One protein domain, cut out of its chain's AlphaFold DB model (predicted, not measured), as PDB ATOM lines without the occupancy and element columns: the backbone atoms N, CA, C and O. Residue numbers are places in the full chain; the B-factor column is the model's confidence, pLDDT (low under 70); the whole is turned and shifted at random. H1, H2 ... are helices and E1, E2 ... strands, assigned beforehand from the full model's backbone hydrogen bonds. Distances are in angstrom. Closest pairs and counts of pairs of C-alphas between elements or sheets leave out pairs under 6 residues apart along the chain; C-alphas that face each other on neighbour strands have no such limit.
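This is residues 2 to 146 of the 308 residues of an uncharacterized protein of Botryobasidium botryosum FD-172 SS1 (UniProt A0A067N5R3). With little regular structure, the domain is a wall of five parallel strands, E1 to E5 in order, with H3 packed on one face and the other face bare. It is compact, with radius of gyration of the C-alphas 14.6 A and spans 46 by 30 by 25 A. The printed part has 145 residues, under half in named elements, of mixed class: E1 E2 H1 E3 H2 E4 H3 E5 H4.

E4 and E5, residues 91 to 96 and 118 to 124, are parallel neighbours: N 94 and O 120, 2.9 A apart, are within hydrogen-bond range. H3, residues 103 to 110, over E4, touches H1, residues 47 to 54; the closest C-alphas, of Ile 107 and Val 47, are 7.1 A apart.

E1, residues 13 to 17, begins at (109.174, 70.473, 53.892); E5 ends at (96.795, 57.113, 32.212). E2 is residues 33 to 37, E3 62 to 66, H2 74 to 78, H4 138 to 142.

The printed part has no cut; 9 residues are under pLDDT 70.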
ATOM      1  N   HIS A   2      97.398  86.898  52.632       66.06
ATOM      2  CA  HIS A   2      98.756  86.341  52.637       66.06
ATOM      3  C   HIS A   2      98.921  85.493  53.901       66.06
ATOM      4  O   HIS A   2      98.921  86.040  54.998       66.06
ATOM      5  N   LEU A   3      99.017  84.166  53.758       74.50
ATOM      6  CA  LEU A   3      99.147  83.242  54.896       74.50
ATOM      7  C   LEU A   3     100.506  83.358  55.609       74.50
ATOM      8  O   LEU A   3     100.611  83.010  56.780       74.50
ATOM      9  N   PHE A   4     101.530  83.879  54.924       78.81
ATOM     10  CA  PHE A   4     102.890  84.013  55.446       78.81
ATOM     11  C   PHE A   4     103.434  85.416  55.135       78.81
ATOM     12  O   PHE A   4     103.866  85.665  54.011       78.81
ATOM     13  N   PRO A   5     103.393  86.362  56.090       76.06
ATOM     14  CA  PRO A   5     103.824  87.743  55.856       76.06
ATOM     15  C   PRO A   5     105.353  87.936  55.869       76.06
ATOM     16  O   PRO A   5     105.817  89.070  55.798       76.06
ATOM     17  N   GLY A   6     106.156  86.867  55.956       80.75
ATOM     18  CA  GLY A   6     107.610  86.977  56.073       80.75
ATOM     19  C   GLY A   6     108.384  85.731  55.627       80.75
ATOM     20  O   GLY A   6     107.787  84.690  55.343       80.75
ATOM     21  N   PRO A   7     109.724  85.831  55.549       82.69
ATOM     22  CA  PRO A   7     110.586  84.721  55.168       82.69
ATOM     23  C   PRO A   7     110.482  83.567  56.173       82.69
ATOM     24  O   PRO A   7     110.471  83.776  57.385       82.69
ATOM     25  N   LEU A   8     110.458  82.335  55.659       86.88
ATOM     26  CA  LEU A   8     110.404  81.102  56.449       86.88
ATOM     27  C   LEU A   8     111.718  80.316  56.285       86.88
ATOM     28  O   LEU A   8     111.724  79.248  55.675       86.88
ATOM     29  N   PRO A   9     112.858  80.806  56.812       84.38
ATOM     30  CA  PRO A   9     114.183  80.247  56.511       84.38
ATOM     31  C   PRO A   9     114.384  78.807  57.006       84.38
ATOM     32  O   PRO A   9     115.302  78.121  56.568       84.38
ATOM     33  N   ARG A  10     113.538  78.336  57.930       91.69
ATOM     34  CA  ARG A  10     113.583  76.971  58.478       91.69
ATOM     35  C   ARG A  10     112.617  76.004  57.791       91.69
ATOM     36  O   ARG A  10     112.606  74.827  58.145       91.69
ATOM     37  N   LEU A  11     111.803  76.468  56.841       94.88
ATOM     38  CA  LEU A  11     110.876  75.599  56.126       94.88
ATOM     39  C   LEU A  11     111.668  74.697  55.173       94.88
ATOM     40  O   LEU A  11     112.227  75.161  54.183       94.88
ATOM     41  N   ARG A  12     111.734  73.407  55.509       96.69
ATOM     42  CA  ARG A  12     112.397  72.371  54.701       96.69
ATOM     43  C   ARG A  12     111.403  71.506  53.928       96.69
ATOM     44  O   ARG A  12     111.712  71.032  52.845       96.69
ATOM     45  N   HIS A  13     110.200  71.335  54.464       97.62
ATOM     46  CA  HIS A  13     109.174  70.473  53.892       97.62
ATOM     47  C   HIS A  13     107.910  71.297  53.690       97.62
ATOM     48  O   HIS A  13     107.411  71.901  54.641       97.62
ATOM     49  N   LEU A  14     107.404  71.327  52.461       95.31
ATOM     50  CA  LEU A  14     106.145  71.980  52.125       95.31
ATOM     51  C   LEU A  14     105.250  70.973  51.407       95.31
ATOM     52  O   LEU A  14     105.588  70.500  50.326       95.31
ATOM     53  N   SER A  15     104.112  70.659  52.021       96.31
ATOM     54  CA  SER A  15     103.073  69.818  51.434       96.31
ATOM     55  C   SER A  15     101.771  70.602  51.366       96.31
ATOM     56  O   SER A  15     101.341  71.174  52.369       96.31
ATOM     57  N   LEU A  16     101.162  70.656  50.186       94.69
ATOM     58  CA  LEU A  16      99.893  71.336  49.949       94.69
ATOM     59  C   LEU A  16      98.926  70.363  49.295       94.69
ATOM     60  O   LEU A  16      99.260  69.715  48.303       94.69
ATOM     61  N   SER A  17      97.714  70.284  49.837       95.88
ATOM     62  CA  SER A  17      96.677  69.406  49.311       95.88
ATOM     63  C   SER A  17      95.351  70.126  49.166       95.88
ATOM     64  O   SER A  17      94.922  70.804  50.091       95.88
ATOM     65  N   SER A  18      94.665  69.932  48.041       92.81
ATOM     66  CA  SER A  18      93.271  70.357  47.805       92.81
ATOM     67  C   SER A  18      92.975  71.869  47.811       92.81
ATOM     68  O   SER A  18      91.882  72.260  47.410       92.81
ATOM     69  N   PHE A  19      93.911  72.739  48.201       85.81
ATOM     70  CA  PHE A  19      93.770  74.194  48.099       85.81
ATOM     71  C   PHE A  19      95.043  74.861  47.569       85.81
ATOM     72  O   PHE A  19      96.160  74.537  47.971       85.81
ATOM     73  N   TYR A  20      94.869  75.821  46.660       81.25
ATOM     74  CA  TYR A  20      95.975  76.619  46.145       81.25
ATOM     75  C   TYR A  20      96.283  77.773  47.099       81.25
ATOM     76  O   TYR A  20      95.430  78.621  47.369       81.25
ATOM     77  N   VAL A  21      97.524  77.830  47.568       81.31
ATOM     78  CA  VAL A  21      98.082  79.008  48.235       81.31
ATOM     79  C   VAL A  21      98.980  79.713  47.225       81.31
ATOM     80  O   VAL A  21      99.852  79.051  46.670       81.31
ATOM     81  N   PRO A  22      98.826  81.027  46.979       81.62
ATOM     82  CA  PRO A  22      99.805  81.781  46.207       81.62
ATOM     83  C   PRO A  22     101.181  81.676  46.877       81.62
ATOM     84  O   PRO A  22     101.417  82.275  47.928       81.62
ATOM     85  N   LEU A  23     102.077  80.875  46.297       80.69
ATOM     86  CA  LEU A  23     103.405  80.646  46.855       80.69
ATOM     87  C   LEU A  23     104.354  81.738  46.374       80.69
ATOM     88  O   LEU A  23     104.648  81.857  45.185       80.69
ATOM     89  N   GLY A  24     104.845  82.548  47.309       85.25
ATOM     90  CA  GLY A  24     105.908  83.503  47.025       85.25
ATOM     91  C   GLY A  24     107.256  82.797  46.863       85.25
ATOM     92  O   GLY A  24     107.519  81.795  47.526       85.25
ATOM     93  N   ARG A  25     108.155  83.366  46.047       87.38
ATOM     94  CA  ARG A  25     109.536  82.870  45.841       87.38
ATOM     95  C   ARG A  25     110.281  82.561  47.148       87.38
ATOM     96  O   ARG A  25     111.028  81.596  47.222       87.38
ATOM     97  N   HIS A  26     110.043  83.345  48.200       88.50
ATOM     98  CA  HIS A  26     110.705  83.182  49.495       88.50
ATOM     99  C   HIS A  26     110.396  81.842  50.189       88.50
ATOM    100  O   HIS A  26     111.234  81.362  50.951       88.50
ATOM    101  N   MET A  27     109.245  81.214  49.915       88.44
ATOM    102  CA  MET A  27     108.860  79.928  50.518       88.44
ATOM    103  C   MET A  27     109.664  78.740  49.975       88.44
ATOM    104  O   MET A  27     109.701  77.693  50.613       88.44
ATOM    105  N   PHE A  28     110.313  78.902  48.819       89.31
ATOM    106  CA  PHE A  28     111.030  77.826  48.137       89.31
ATOM    107  C   PHE A  28     112.524  77.785  48.476       89.31
ATOM    108  O   PHE A  28     113.133  76.727  48.395       89.31
ATOM    109  N   THR A  29     113.119  78.882  48.941       90.94
ATOM    110  CA  THR A  29     114.586  79.044  49.075       90.94
ATOM    111  C   THR A  29     115.350  77.946  49.832       90.94
ATOM    112  O   THR A  29     116.561  77.828  49.685       90.94
ATOM    113  N   ASN A  30     114.677  77.153  50.667       93.75
ATOM    114  CA  ASN A  30     115.304  76.203  51.582       93.75
ATOM    115  C   ASN A  30     114.650  74.814  51.603       93.75
ATOM    116  O   ASN A  30     114.954  74.022  52.500       93.75
ATOM    117  N   LEU A  31     113.779  74.513  50.636       97.38
ATOM    118  CA  LEU A  31     113.055  73.245  50.604       97.38
ATOM    119  C   LEU A  31     113.974  72.064  50.272       97.38
ATOM    120  O   LEU A  31     114.778  72.123  49.346       97.38
ATOM    121  N   THR A  32     113.789  70.982  51.023       97.94
ATOM    122  CA  THR A  32     114.315  69.638  50.765       97.94
ATOM    123  C   THR A  32     113.219  68.706  50.256       97.94
ATOM    124  O   THR A  32     113.514  67.769  49.525       97.94
ATOM    125  N   ALA A  33     111.949  68.975  50.575       98.44
ATOM    126  CA  ALA A  33     110.814  68.236  50.032       98.44
ATOM    127  C   ALA A  33     109.658  69.168  49.659       98.44
ATOM    128  O   ALA A  33     109.260  70.035  50.447       98.44
ATOM    129  N   PHE A  34     109.090  68.945  48.477       97.31
ATOM    130  CA  PHE A  34     107.921  69.660  47.983       97.31
ATOM    131  C   PHE A  34     106.877  68.685  47.441       97.31
ATOM    132  O   PHE A  34     107.153  67.911  46.524       97.31
ATOM    133  N   ASP A  35     105.677  68.730  48.017       97.44
ATOM    134  CA  ASP A  35     104.569  67.834  47.697       97.44
ATOM    135  C   ASP A  35     103.307  68.646  47.379       97.44
ATOM    136  O   ASP A  35     102.829  69.426  48.205       97.44
ATOM    137  N   LEU A  36     102.770  68.475  46.173       95.12
ATOM    138  CA  LEU A  36     101.497  69.049  45.755       95.12
ATOM    139  C   LEU A  36     100.521  67.931  45.411       95.12
ATOM    140  O   LEU A  36     100.791  67.125  44.520       95.12
ATOM    141  N   SER A  37      99.347  67.928  46.043       96.38
ATOM    142  CA  SER A  37      98.326  66.911  45.794       96.38
ATOM    143  C   SER A  37      96.918  67.477  45.584       96.38
ATOM    144  O   SER A  37      96.461  68.359  46.303       96.38
ATOM    145  N   ASN A  38      96.180  66.942  44.612       93.94
ATOM    146  CA  ASN A  38      94.803  67.337  44.290       93.94
ATOM    147  C   ASN A  38      94.640  68.857  44.067       93.94
ATOM    148  O   ASN A  38      93.701  69.463  44.582       93.94
ATOM    149  N   LEU A  39      95.555  69.483  43.322       91.00
ATOM    150  CA  LEU A  39      95.549  70.933  43.104       91.00
ATOM    151  C   LEU A  39      95.204  71.317  41.670       91.00
ATOM    152  O   LEU A  39      95.665  70.704  40.710       91.00
ATOM    153  N   TYR A  40      94.448  72.407  41.552       89.56
ATOM    154  CA  TYR A  40      94.257  73.142  40.308       89.56
ATOM    155  C   TYR A  40      95.112  74.404  40.375       89.56
ATOM    156  O   TYR A  40      94.857  75.287  41.198       89.56
ATOM    157  N   LEU A  41      96.151  74.474  39.544       87.38
ATOM    158  CA  LEU A  41      96.959  75.678  39.421       87.38
ATOM    159  C   LEU A  41      96.120  76.788  38.769       87.38
ATOM    160  O   LEU A  41      95.346  76.507  37.846       87.38
ATOM    161  N   PRO A  42      96.262  78.046  39.220       89.38
ATOM    162  CA  PRO A  42      95.613  79.175  38.574       89.38
ATOM    163  C   PRO A  42      95.993  79.256  37.099       89.38
ATOM    164  O   PRO A  42      97.135  78.982  36.738       89.38
ATOM    165  N   ALA A  43      95.078  79.742  36.259       87.62
ATOM    166  CA  ALA A  43      95.356  79.952  34.838       87.62
ATOM    167  C   ALA A  43      96.555  80.889  34.595       87.62
ATOM    168  O   ALA A  43      97.189  80.816  33.554       87.62
ATOM    169  N   SER A  44      96.891  81.761  35.549       88.12
ATOM    170  CA  SER A  44      98.065  82.634  35.473       88.12
ATOM    171  C   SER A  44      99.402  81.923  35.702       88.12
ATOM    172  O   SER A  44     100.427  82.533  35.429       88.12
ATOM    173  N   MET A  45      99.405  80.683  36.198       87.69
ATOM    174  CA  MET A  45     100.607  79.938  36.573       87.69
ATOM    175  C   MET A  45     100.749  78.689  35.697       87.69
ATOM    176  O   MET A  45      99.964  77.740  35.797       87.69
ATOM    177  N   ASN A  46     101.763  78.683  34.834       86.25
ATOM    178  CA  ASN A  46     102.111  77.512  34.025       86.25
ATOM    179  C   ASN A  46     103.142  76.614  34.758       86.25
ATOM    180  O   ASN A  46     103.603  76.930  35.859       86.25
ATOM    181  N   VAL A  47     103.492  75.458  34.171       85.00
ATOM    182  CA  VAL A  47     104.462  74.520  34.781       85.00
ATOM    183  C   VAL A  47     105.839  75.161  34.871       85.00
ATOM    184  O   VAL A  47     106.509  74.989  35.881       85.00
ATOM    185  N   ASN A  48     106.245  75.933  33.863       87.19
ATOM    186  CA  ASN A  48     107.553  76.576  33.843       87.19
ATOM    187  C   ASN A  48     107.675  77.621  34.957       87.19
ATOM    188  O   ASN A  48     108.714  77.678  35.604       87.19
ATOM    189  N   ASP A  49     106.611  78.371  35.257       89.50
ATOM    190  CA  ASP A  49     106.574  79.295  36.391       89.50
ATOM    191  C   ASP A  49     106.795  78.524  37.693       89.50
ATOM    192  O   ASP A  49     107.675  78.874  38.476       89.50
ATOM    193  N   MET A  50     106.059  77.427  37.898       90.62
ATOM    194  CA  MET A  50     106.210  76.575  39.079       90.62
ATOM    195  C   MET A  50     107.624  75.999  39.199       90.62
ATOM    196  O   MET A  50     108.237  76.099  40.259       90.62
ATOM    197  N   LEU A  51     108.161  75.427  38.123       91.56
ATOM    198  CA  LEU A  51     109.506  74.862  38.119       91.56
ATOM    199  C   LEU A  51     110.563  75.956  38.333       91.56
ATOM    200  O   LEU A  51     111.522  75.742  39.071       91.56
ATOM    201  N   SER A  52     110.371  77.155  37.776       91.88
ATOM    202  CA  SER A  52     111.274  78.289  38.008       91.88
ATOM    203  C   SER A  52     111.329  78.675  39.487       91.88
ATOM    204  O   SER A  52     112.393  79.038  39.983       91.88
ATOM    205  N   LEU A  53     110.227  78.528  40.235       92.81
ATOM    206  CA  LEU A  53     110.236  78.713  41.689       92.81
ATOM    207  C   LEU A  53     111.076  77.632  42.380       92.81
ATOM    208  O   LEU A  53     111.838  77.955  43.290       92.81
ATOM    209  N   LEU A  54     111.014  76.380  41.911       94.31
ATOM    210  CA  LEU A  54     111.838  75.280  42.434       94.31
ATOM    211  C   LEU A  54     113.332  75.464  42.164       94.31
ATOM    212  O   LEU A  54     114.144  74.968  42.938       94.31
ATOM    213  N   SER A  55     113.715  76.227  41.134       94.62
ATOM    214  CA  SER A  55     115.129  76.573  40.902       94.62
ATOM    215  C   SER A  55     115.754  77.358  42.063       94.62
ATOM    216  O   SER A  55     116.972  77.380  42.220       94.62
ATOM    217  N   THR A  56     114.926  77.965  42.923       94.94
ATOM    218  CA  THR A  56     115.394  78.636  44.143       94.94
ATOM    219  C   THR A  56     115.692  77.663  45.294       94.94
ATOM    220  O   THR A  56     116.194  78.094  46.330       94.94
ATOM    221  N   SER A  57     115.422  76.364  45.116       96.25
ATOM    222  CA  SER A  57     115.589  75.276  46.090       96.25
ATOM    223  C   SER A  57     116.700  74.292  45.665       96.25
ATOM    224  O   SER A  57     116.412  73.135  45.357       96.25
ATOM    225  N   PRO A  58     117.992  74.672  45.650       95.56
ATOM    226  CA  PRO A  58     119.064  73.790  45.159       95.56
ATOM    227  C   PRO A  58     119.242  72.495  45.980       95.56
ATOM    228  O   PRO A  58     119.829  71.529  45.493       95.56
ATOM    229  N   TYR A  59     118.722  72.469  47.213       97.00
ATOM    230  CA  TYR A  59     118.753  71.323  48.130       97.00
ATOM    231  C   TYR A  59     117.502  70.438  48.058       97.00
ATOM    232  O   TYR A  59     117.305  69.599  48.933       97.00
ATOM    233  N   LEU A  60     116.638  70.626  47.056       98.25
ATOM    234  CA  LEU A  60     115.427  69.829  46.912       98.25
ATOM    235  C   LEU A  60     115.788  68.362  46.630       98.25
ATOM    236  O   LEU A  60     116.366  68.049  45.592       98.25
ATOM    237  N   GLU A  61     115.436  67.472  47.555       98.56
ATOM    238  CA  GLU A  61     115.660  66.027  47.471       98.56
ATOM    239  C   GLU A  61     114.424  65.285  46.956       98.56
ATOM    240  O   GLU A  61     114.551  64.288  46.243       98.56
ATOM    241  N   GLU A  62     113.227  65.770  47.284       98.69
ATOM    242  CA  GLU A  62     111.971  65.114  46.928       98.69
ATOM    243  C   GLU A  62     110.989  66.087  46.279       98.69
ATOM    244  O   GLU A  62     110.628  67.114  46.859       98.69
ATOM    245  N   LEU A  63     110.514  65.730  45.088       98.06
ATOM    246  CA  LEU A  63     109.474  66.457  44.371       98.06
ATOM    247  C   LEU A  63     108.321  65.508  44.054       98.06
ATOM    248  O   LEU A  63     108.511  64.499  43.373       98.06
ATOM    249  N   ARG A  64     107.125  65.819  44.554       98.12
ATOM    250  CA  ARG A  64     105.938  64.976  44.387       98.12
ATOM    251  C   ARG A  64     104.767  65.795  43.880       98.12
ATOM    252  O   ARG A  64     104.359  66.745  44.536       98.12
ATOM    253  N   PHE A  65     104.204  65.396  42.747       95.94
ATOM    254  CA  PHE A  65     102.949  65.931  42.234       95.94
ATOM    255  C   PHE A  65     101.939  64.799  42.069       95.94
ATOM    256  O   PHE A  65     102.170  63.863  41.305       95.94
ATOM    257  N   ASP A  66     100.806  64.892  42.759       96.25
ATOM    258  CA  ASP A  66      99.691  63.948  42.658       96.25
ATOM    259  C   ASP A  66      98.416  64.680  42.240       96.25
ATOM    260  O   ASP A  66      97.886  65.513  42.968       96.25
ATOM    261  N   ARG A  67      97.888  64.378  41.054       93.44
ATOM    262  CA  ARG A  67      96.674  64.991  40.492       93.44
ATOM    263  C   ARG A  67      96.751  66.518  40.446       93.44
ATOM    264  O   ARG A  67      95.781  67.203  40.779       93.44
ATOM    265  N   VAL A  68      97.904  67.043  40.046       90.12
ATOM    266  CA  VAL A  68      98.083  68.472  39.780       90.12
ATOM    267  C   VAL A  68      97.613  68.762  38.357       90.12
ATOM    268  O   VAL A  68      98.028  68.102  37.406       90.12
ATOM    269  N   LYS A  69      96.726  69.744  38.208       87.19
ATOM    270  CA  LYS A  69      96.151  70.162  36.924       87.19
ATOM    271  C   LYS A  69      96.428  71.641  36.679       87.19
ATOM    272  O   LYS A  69      96.396  72.431  37.619       87.19
ATOM    273  N   SER A  70      96.638  72.029  35.426       84.75
ATOM    274  CA  SER A  70      96.640  73.432  34.989       84.75
ATOM    275  C   SER A  70      95.971  73.525  33.633       84.75
ATOM    276  O   SER A  70      96.084  72.628  32.806       84.75
ATOM    277  N   THR A  71      95.289  74.635  33.384       81.19
ATOM    278  CA  THR A  71      94.661  74.899  32.089       81.19
ATOM    279  C   THR A  71      95.667  75.283  31.001       81.19
ATOM    280  O   THR A  71      95.299  75.274  29.833       81.19
ATOM    281  N   ARG A  72      96.924  75.603  31.351       79.38
ATOM    282  CA  ARG A  72      97.943  76.128  30.416       79.38
ATOM    283  C   ARG A  72      99.110  75.190  30.105       79.38
ATOM    284  O   ARG A  72     100.076  75.607  29.471       79.38
ATOM    285  N   PHE A  73      99.081  73.930  30.535       72.94
ATOM    286  CA  PHE A  73     100.224  73.039  30.291       72.94
ATOM    287  C   PHE A  73     100.430  72.701  28.813       72.94
ATOM    288  O   PHE A  73     101.575  72.584  28.374       72.94
ATOM    289  N   GLN A  74      99.355  72.636  28.029       67.69
ATOM    290  CA  GLN A  74      99.430  72.308  26.603       67.69
ATOM    291  C   GLN A  74     100.186  73.361  25.778       67.69
ATOM    292  O   GLN A  74     100.881  73.008  24.830       67.69
ATOM    293  N   GLU A  75     100.128  74.637  26.165       70.81
ATOM    294  CA  GLU A  75     100.785  75.733  25.434       70.81
ATOM    295  C   GLU A  75     102.315  75.738  25.620       70.81
ATOM    296  O   GLU A  75     103.050  76.289  24.805       70.81
ATOM    297  N   SER A  76     102.816  75.095  26.681       65.06
ATOM    298  CA  SER A  76     104.223  75.191  27.098       65.06
ATOM    299  C   SER A  76     105.176  74.178  26.449       65.06
ATOM    300  O   SER A  76     106.392  74.321  26.571       65.06
ATOM    301  N   VAL A  77     104.653  73.183  25.724       65.56
ATOM    302  CA  VAL A  77     105.428  72.024  25.229       65.56
ATOM    303  C   VAL A  77     106.486  72.402  24.171       65.56
ATOM    304  O   VAL A  77     107.418  71.640  23.944       65.56
ATOM    305  N   GLY A  78     106.413  73.595  23.570       67.62
ATOM    306  CA  GLY A  78     107.369  74.066  22.552       67.62
ATOM    307  C   GLY A  78     108.372  75.139  22.996       67.62
ATOM    308  O   GLY A  78     109.279  75.457  22.234       67.62
ATOM    309  N   GLN A  79     108.228  75.714  24.195       67.62
ATOM    310  CA  GLN A  79     109.060  76.833  24.678       67.62
ATOM    311  C   GLN A  79     109.890  76.457  25.906       67.62
ATOM    312  O   GLN A  79     110.090  77.266  26.814       67.62
ATOM    313  N   VAL A  80     110.345  75.208  25.974       64.44
ATOM    314  CA  VAL A  80     111.177  74.775  27.093       64.44
ATOM    315  C   VAL A  80     112.501  75.535  27.007       64.44
ATOM    316  O   VAL A  80     113.279  75.345  26.074       64.44
ATOM    317  N   GLY A  81     112.713  76.455  27.951       81.75
ATOM    318  CA  GLY A  81     114.000  77.112  28.150       81.75
ATOM    319  C   GLY A  81     115.070  76.108  28.589       81.75
ATOM    320  O   GLY A  81     114.921  74.897  28.444       81.75
ATOM    321  N   HIS A  82     116.169  76.589  29.163       90.06
ATOM    322  CA  HIS A  82     117.156  75.675  29.735       90.06
ATOM    323  C   HIS A  82     116.527  74.835  30.865       90.06
ATOM    324  O   HIS A  82     115.868  75.414  31.735       90.06
ATOM    325  N   PRO A  83     116.724  73.500  30.874       94.44
ATOM    326  CA  PRO A  83     116.261  72.648  31.960       94.44
ATOM    327  C   PRO A  83     116.757  73.152  33.317       94.44
ATOM    328  O   PRO A  83     117.908  73.566  33.471       94.44
ATOM    329  N   ILE A  84     115.885  73.107  34.315       94.81
ATOM    330  CA  ILE A  84     116.188  73.557  35.668       94.81
ATOM    331  C   ILE A  84     116.994  72.472  36.369       94.81
ATOM    332  O   ILE A  84     116.542  71.336  36.518       94.81
ATOM    333  N   SER A  85     118.200  72.832  36.799       96.56
ATOM    334  CA  SER A  85     119.079  71.925  37.528       96.56
ATOM    335  C   SER A  85     118.584  71.726  38.959       96.56
ATOM    336  O   SER A  85     118.456  72.689  39.715       96.56
ATOM    337  N   LEU A  86     118.334  70.470  39.332       97.25
ATOM    338  CA  LEU A  86     117.976  70.064  40.694       97.25
ATOM    339  C   LEU A  86     118.988  69.013  41.184       97.25
ATOM    340  O   LEU A  86     118.683  67.821  41.205       97.25
ATOM    341  N   PRO A  87     120.219  69.421  41.549       97.50
ATOM    342  CA  PRO A  87     121.350  68.506  41.731       97.50
ATOM    343  C   PRO A  87     121.189  67.541  42.911       97.50
ATOM    344  O   PRO A  87     121.780  66.463  42.899       97.50
ATOM    345  N   CYS A  88     120.390  67.906  43.916       97.94
ATOM    346  CA  CYS A  88     120.133  67.069  45.087       97.94
ATOM    347  C   CYS A  88     118.908  66.160  44.920       97.94
ATOM    348  O   CYS A  88     118.599  65.413  45.844       97.94
ATOM    349  N   LEU A  89     118.209  66.196  43.777       98.50
ATOM    350  CA  LEU A  89     116.938  65.495  43.614       98.50
ATOM    351  C   LEU A  89     117.135  63.973  43.610       98.50
ATOM    352  O   LEU A  89     117.822  63.402  42.763       98.50
ATOM    353  N   ARG A  90     116.502  63.296  44.563       98.50
ATOM    354  CA  ARG A  90     116.586  61.843  44.775       98.50
ATOM    355  C   ARG A  90     115.298  61.134  44.406       98.50
ATOM    356  O   ARG A  90     115.365  59.984  43.980       98.50
ATOM    357  N   LEU A  91     114.159  61.808  44.533       98.62
ATOM    358  CA  LEU A  91     112.848  61.280  44.178       98.62
ATOM    359  C   LEU A  91     112.061  62.311  43.367       98.62
ATOM    360  O   LEU A  91     111.814  63.419  43.840       98.62
ATOM    361  N   LEU A  92     111.609  61.900  42.184       98.38
ATOM    362  CA  LEU A  92     110.602  62.611  41.401       98.38
ATOM    363  C   LEU A  92     109.380  61.710  41.248       98.38
ATOM    364  O   LEU A  92     109.441  60.699  40.548       98.38
ATOM    365  N   GLN A  93     108.281  62.070  41.909       98.38
ATOM    366  CA  GLN A  93     107.026  61.328  41.854       98.38
ATOM    367  C   GLN A  93     105.954  62.136  41.122       98.38
ATOM    368  O   GLN A  93     105.598  63.228  41.558       98.38
ATOM    369  N   LEU A  94     105.410  61.590  40.037       96.88
ATOM    370  CA  LEU A  94     104.393  62.237  39.207       96.88
ATOM    371  C   LEU A  94     103.204  61.292  39.025       96.88
ATOM    372  O   LEU A  94     103.301  60.279  38.337       96.88
ATOM    373  N   LYS A  95     102.068  61.605  39.645       96.50
ATOM    374  CA  LYS A  95     100.854  60.782  39.602       96.50
ATOM    375  C   LYS A  95      99.720  61.572  38.963       96.50
ATOM    376  O   LYS A  95      99.303  62.589  39.501       96.50
ATOM    377  N   GLN A  96      99.181  61.098  37.845       93.06
ATOM    378  CA  GLN A  96      98.066  61.724  37.141       93.06
ATOM    379  C   GLN A  96      97.023  60.673  36.749       93.06
ATOM    380  O   GLN A  96      97.323  59.706  36.059       93.06
ATOM    381  N   ARG A  97      95.777  60.865  37.204       85.31
ATOM    382  CA  ARG A  97      94.653  59.938  36.941       85.31
ATOM    383  C   ARG A  97      93.693  60.396  35.847       85.31
ATOM    384  O   ARG A  97      92.820  59.634  35.462       85.31
ATOM    385  N   ALA A  98      93.782  61.654  35.427       80.19
ATOM    386  CA  ALA A  98      92.945  62.176  34.357       80.19
ATOM    387  C   ALA A  98      93.644  61.946  33.009       80.19
ATOM    388  O   ALA A  98      94.874  62.055  32.964       80.19
ATOM    389  N   PRO A  99      92.890  61.657  31.935       67.69
ATOM    390  CA  PRO A  99      93.470  61.394  30.629       67.69
ATOM    391  C   PRO A  99      94.297  62.592  30.152       67.69
ATOM    392  O   PRO A  99      93.793  63.713  30.120       67.69
ATOM    393  N   LEU A 100      95.553  62.299  29.794       61.53
ATOM    394  CA  LEU A 100      96.507  63.114  29.034       61.53
ATOM    395  C   LEU A 100      96.428  64.623  29.262       61.53
ATOM    396  O   LEU A 100      95.947  65.391  28.429       61.53
ATOM    397  N   ASP A 101      97.016  65.033  30.375       71.81
ATOM    398  CA  ASP A 101      97.631  66.345  30.450       71.81
ATOM    399  C   ASP A 101      99.122  66.158  30.137       71.81
ATOM    400  O   ASP A 101      99.778  65.303  30.742       71.81
ATOM    401  N   SER A 102      99.666  66.928  29.191       86.69
ATOM    402  CA  SER A 102     101.087  66.879  28.800       86.69
ATOM    403  C   SER A 102     102.027  67.354  29.920       86.69
ATOM    404  O   SER A 102     103.227  67.509  29.708       86.69
ATOM    405  N   THR A 103     101.493  67.577  31.123       88.44
ATOM    406  CA  THR A 103     102.167  67.971  32.361       88.44
ATOM    407  C   THR A 103     103.354  67.096  32.701       88.44
ATOM    408  O   THR A 103     104.423  67.629  32.975       88.44
ATOM    409  N   ILE A 104     103.189  65.767  32.693       93.19
ATOM    410  CA  ILE A 104     104.279  64.848  33.059       93.19
ATOM    411  C   ILE A 104     105.432  65.034  32.076       93.19
ATOM    412  O   ILE A 104     106.549  65.321  32.497       93.19
ATOM    413  N   HIS A 105     105.134  64.986  30.778       93.44
ATOM    414  CA  HIS A 105     106.116  65.223  29.727       93.44
ATOM    415  C   HIS A 105     106.795  66.595  29.872       93.44
ATOM    416  O   HIS A 105     108.020  66.676  29.833       93.44
ATOM    417  N   ALA A 106     106.028  67.669  30.085       91.06
ATOM    418  CA  ALA A 106     106.561  69.021  30.260       91.06
ATOM    419  C   ALA A 106     107.492  69.126  31.479       91.06
ATOM    420  O   ALA A 106     108.560  69.720  31.387       91.06
ATOM    421  N   ILE A 107     107.135  68.503  32.604       93.81
ATOM    422  CA  ILE A 107     107.983  68.486  33.801       93.81
ATOM    423  C   ILE A 107     109.286  67.733  33.538       93.81
ATOM    424  O   ILE A 107     110.356  68.245  33.858       93.81
ATOM    425  N   LEU A 108     109.213  66.541  32.938       95.25
ATOM    426  CA  LEU A 108     110.401  65.737  32.637       95.25
ATOM    427  C   LEU A 108     111.318  66.411  31.606       95.25
ATOM    428  O   LEU A 108     112.537  66.281  31.688       95.25
ATOM    429  N   ALA A 109     110.755  67.162  30.658       93.56
ATOM    430  CA  ALA A 109     111.523  67.944  29.691       93.56
ATOM    431  C   ALA A 109     112.211  69.172  30.318       93.56
ATOM    432  O   ALA A 109     113.240  69.617  29.813       93.56
ATOM    433  N   SER A 110     111.673  69.699  31.419       94.00
ATOM    434  CA  SER A 110     112.134  70.943  32.049       94.00
ATOM    435  C   SER A 110     113.044  70.742  33.267       94.00
ATOM    436  O   SER A 110     113.492  71.732  33.840       94.00
ATOM    437  N   ILE A 111     113.331  69.506  33.687       95.69
ATOM    438  CA  ILE A 111     114.198  69.208  34.840       95.69
ATOM    439  C   ILE A 111     115.485  68.532  34.369       95.69
ATOM    440  O   ILE A 111     115.432  67.535  33.660       95.69
ATOM    441  N   ALA A 112     116.635  69.025  34.830       96.81
ATOM    442  CA  ALA A 112     117.907  68.311  34.771       96.81
ATOM    443  C   ALA A 112     118.201  67.673  36.136       96.81
ATOM    444  O   ALA A 112     118.445  68.373  37.127       96.81
ATOM    445  N   ALA A 113     118.158  66.343  36.186       95.69
ATOM    446  CA  ALA A 113     118.274  65.548  37.401       95.69
ATOM    447  C   ALA A 113     119.630  64.826  37.514       95.69
ATOM    448  O   ALA A 113     120.270  64.521  36.504       95.69
ATOM    449  N   PRO A 114     120.077  64.493  38.738       97.75
ATOM    450  CA  PRO A 114     121.289  63.711  38.935       97.75
ATOM    451  C   PRO A 114     121.076  62.231  38.553       97.75
ATOM    452  O   PRO A 114     119.962  61.709  38.657       97.75
ATOM    453  N   PRO A 115     122.146  61.478  38.228       97.44
ATOM    454  CA  PRO A 115     122.059  60.043  37.927       97.44
ATOM    455  C   PRO A 115     121.498  59.185  39.071       97.44
ATOM    456  O   PRO A 115     121.070  58.052  38.855       97.44
ATOM    457  N   SER A 116     121.513  59.690  40.308       97.06
ATOM    458  CA  SER A 116     120.989  59.006  41.493       97.06
ATOM    459  C   SER A 116     119.465  59.037  41.626       97.06
ATOM    460  O   SER A 116     118.959  58.344  42.520       97.06
ATOM    461  N   LEU A 117     118.768  59.819  40.787       98.38
ATOM    462  CA  LEU A 117     117.319  60.011  40.819       98.38
ATOM    463  C   LEU A 117     116.560  58.676  40.720       98.38
ATOM    464  O   LEU A 117     116.864  57.826  39.880       98.38
ATOM    465  N   MET A 118     115.536  58.527  41.557       98.31
ATOM    466  CA  MET A 118     114.453  57.565  41.384       98.31
ATOM    467  C   MET A 118     113.245  58.273  40.762       98.31
ATOM    468  O   MET A 118     112.742  59.252  41.317       98.31
ATOM    469  N   LEU A 119     112.768  57.755  39.630       98.31
ATOM    470  CA  LEU A 119     111.593  58.272  38.931       98.31
ATOM    471  C   LEU A 119     110.368  57.385  39.195       98.31
ATOM    472  O   LEU A 119     110.394  56.200  38.877       98.31
ATOM    473  N   ASP A 120     109.295  57.935  39.757       98.50
ATOM    474  CA  ASP A 120     108.061  57.196  40.057       98.50
ATOM    475  C   ASP A 120     106.854  57.858  39.385       98.50
ATOM    476  O   ASP A 120     106.381  58.910  39.812       98.50
ATOM    477  N   ILE A 121     106.363  57.259  38.304       97.44
ATOM    478  CA  ILE A 121     105.282  57.807  37.485       97.44
ATOM    479  C   ILE A 121     104.065  56.900  37.589       97.44
ATOM    480  O   ILE A 121     104.164  55.700  37.363       97.44
ATOM    481  N   ALA A 122     102.894  57.472  37.849       97.00
ATOM    482  CA  ALA A 122     101.623  56.801  37.609       97.00
ATOM    483  C   ALA A 122     100.790  57.651  36.655       97.00
ATOM    484  O   ALA A 122     100.493  58.802  36.968       97.00
ATOM    485  N   ALA A 123     100.421  57.111  35.499       95.62
ATOM    486  CA  ALA A 123      99.750  57.876  34.456       95.62
ATOM    487  C   ALA A 123      98.715  57.029  33.721       95.62
ATOM    488  O   ALA A 123      98.886  55.821  33.566       95.62
ATOM    489  N   GLN A 124      97.664  57.684  33.231       94.94
ATOM    490  CA  GLN A 124      96.795  57.113  32.212       94.94
ATOM    491  C   GLN A 124      97.382  57.435  30.833       94.94
ATOM    492  O   GLN A 124      97.509  58.611  30.487       94.94
ATOM    493  N   VAL A 125      97.740  56.403  30.072       93.25
ATOM    494  CA  VAL A 125      98.380  56.514  28.749       93.25
ATOM    495  C   VAL A 125      97.425  55.953  27.699       93.25
ATOM    496  O   VAL A 125      96.711  54.988  27.972       93.25
ATOM    497  N   LYS A 126      97.359  56.553  26.509       92.00
ATOM    498  CA  LYS A 126      96.500  56.030  25.434       92.00
ATOM    499  C   LYS A 126      97.237  55.039  24.549       92.00
ATOM    500  O   LYS A 126      96.732  53.941  24.332       92.00
ATOM    501  N   GLU A 127      98.403  55.427  24.051       91.25
ATOM    502  CA  GLU A 127      99.060  54.739  22.940       91.25
ATOM    503  C   GLU A 127     100.514  54.385  23.233       91.25
ATOM    504  O   GLU A 127     100.948  53.301  22.857       91.25
ATOM    505  N   SER A 128     101.293  55.263  23.873       93.38
ATOM    506  CA  SER A 128     102.736  55.016  24.020       93.38
ATOM    507  C   SER A 128     103.409  55.795  25.149       93.38
ATOM    508  O   SER A 128     102.878  56.773  25.672       93.38
ATOM    509  N   LEU A 129     104.647  55.404  25.476       94.06
ATOM    510  CA  LEU A 129     105.494  56.142  26.419       94.06
ATOM    511  C   LEU A 129     105.821  57.573  25.967       94.06
ATOM    512  O   LEU A 129     106.130  58.399  26.823       94.06
ATOM    513  N   ALA A 130     105.719  57.889  24.672       93.44
ATOM    514  CA  ALA A 130     106.006  59.226  24.144       93.44
ATOM    515  C   ALA A 130     105.063  60.309  24.698       93.44
ATOM    516  O   ALA A 130     105.365  61.498  24.643       93.44
ATOM    517  N   GLU A 131     103.919  59.905  25.249       92.19
ATOM    518  CA  GLU A 131     102.966  60.796  25.911       92.19
ATOM    519  C   GLU A 131     103.473  61.337  27.251       92.19
ATOM    520  O   GLU A 131     103.051  62.407  27.695       92.19
ATOM    521  N   ILE A 132     104.355  60.585  27.915       94.12
ATOM    522  CA  ILE A 132     104.863  60.914  29.249       94.12
ATOM    523  C   ILE A 132     106.360  61.199  29.252       94.12
ATOM    524  O   ILE A 132     106.795  62.026  30.048       94.12
ATOM    525  N   LEU A 133     107.148  60.556  28.388       95.00
ATOM    526  CA  LEU A 133     108.596  60.718  28.321       95.00
ATOM    527  C   LEU A 133     108.984  61.618  27.142       95.00
ATOM    528  O   LEU A 133     108.524  61.371  26.027       95.00
ATOM    529  N   PRO A 134     109.867  62.615  27.339       93.56
ATOM    530  CA  PRO A 134     110.461  63.329  26.217       93.56
ATOM    531  C   PRO A 134     111.293  62.393  25.337       93.56
ATOM    532  O   PRO A 134     111.755  61.341  25.775       93.56
ATOM    533  N   ARG A 135     111.511  62.780  24.080       91.50
ATOM    534  CA  ARG A 135     112.332  61.996  23.146       91.50
ATOM    535  C   ARG A 135     113.837  62.229  23.380       91.50
ATOM    536  O   ARG A 135     114.238  63.328  23.785       91.50
ATOM    537  N   PRO A 136     114.704  61.238  23.106       90.31
ATOM    538  CA  PRO A 136     116.148  61.459  23.023       90.31
ATOM    539  C   PRO A 136     116.518  62.486  21.930       90.31
ATOM    540  O   PRO A 136     115.779  62.629  20.956       90.31
ATOM    541  N   PRO A 137     117.657  63.198  22.056       89.06
ATOM    542  CA  PRO A 137     118.670  63.080  23.114       89.06
ATOM    543  C   PRO A 137     118.329  63.845  24.407       89.06
ATOM    544  O   PRO A 137     118.972  63.617  25.434       89.06
ATOM    545  N   GLY A 138     117.317  64.723  24.383       88.56
ATOM    546  CA  GLY A 138     116.959  65.580  25.522       88.56
ATOM    547  C   GLY A 138     116.639  64.782  26.785       88.56
ATOM    548  O   GLY A 138     117.142  65.100  27.859       88.56
ATOM    549  N   LEU A 139     115.910  63.671  26.637       91.69
ATOM    550  CA  LEU A 139     115.594  62.766  27.744       91.69
ATOM    551  C   LEU A 139     116.836  62.258  28.488       91.69
ATOM    552  O   LEU A 139     116.855  62.280  29.710       91.69
ATOM    553  N   LEU A 140     117.875  61.821  27.772       93.69
ATOM    554  CA  LEU A 140     119.068  61.228  28.393       93.69
ATOM    555  C   LEU A 140     119.974  62.279  29.034       93.69
ATOM    556  O   LEU A 140     120.676  61.985  29.996       93.69
ATOM    557  N   THR A 141     119.929  63.502  28.509       95.19
ATOM    558  CA  THR A 141     120.637  64.649  29.089       95.19
ATOM    559  C   THR A 141     119.981  65.076  30.404       95.19
ATOM    560  O   THR A 141     120.668  65.378  31.376       95.19
ATOM    561  N   ASN A 142     118.649  65.053  30.445       96.06
ATOM    562  CA  ASN A 142     117.859  65.505  31.585       96.06
ATOM    563  C   ASN A 142     117.685  64.432  32.668       96.06
ATOM    564  O   ASN A 142     117.687  64.749  33.856       96.06
ATOM    565  N   LEU A 143     117.536  63.168  32.263       96.81
ATOM    566  CA  LEU A 143     117.245  62.018  33.122       96.81
ATOM    567  C   LEU A 143     118.286  60.903  32.906       96.81
ATOM    568  O   LEU A 143     117.961  59.811  32.424       96.81
ATOM    569  N   PRO A 144     119.558  61.139  33.278       97.12
ATOM    570  CA  PRO A 144     120.631  60.163  33.088       97.12
ATOM    571  C   PRO A 144     120.414  58.865  33.882       97.12
ATOM    572  O   PRO A 144     120.998  57.835  33.547       97.12
ATOM    573  N   ASN A 145     119.547  58.870  34.903       96.62
ATOM    574  CA  ASN A 145     119.178  57.685  35.686       96.62
ATOM    575  C   ASN A 145     118.444  56.602  34.871       96.62
ATOM    576  O   ASN A 145     118.328  55.474  35.347       96.62
ATOM    577  N   LEU A 146     117.944  56.931  33.674       96.81
ATOM    578  CA  LEU A 146     117.328  55.971  32.750       96.81
ATOM    579  C   LEU A 146     118.357  55.185  31.923       96.81
ATOM    580  O   LEU A 146     117.986  54.272  31.189       96.81
TER     581      LEU A 146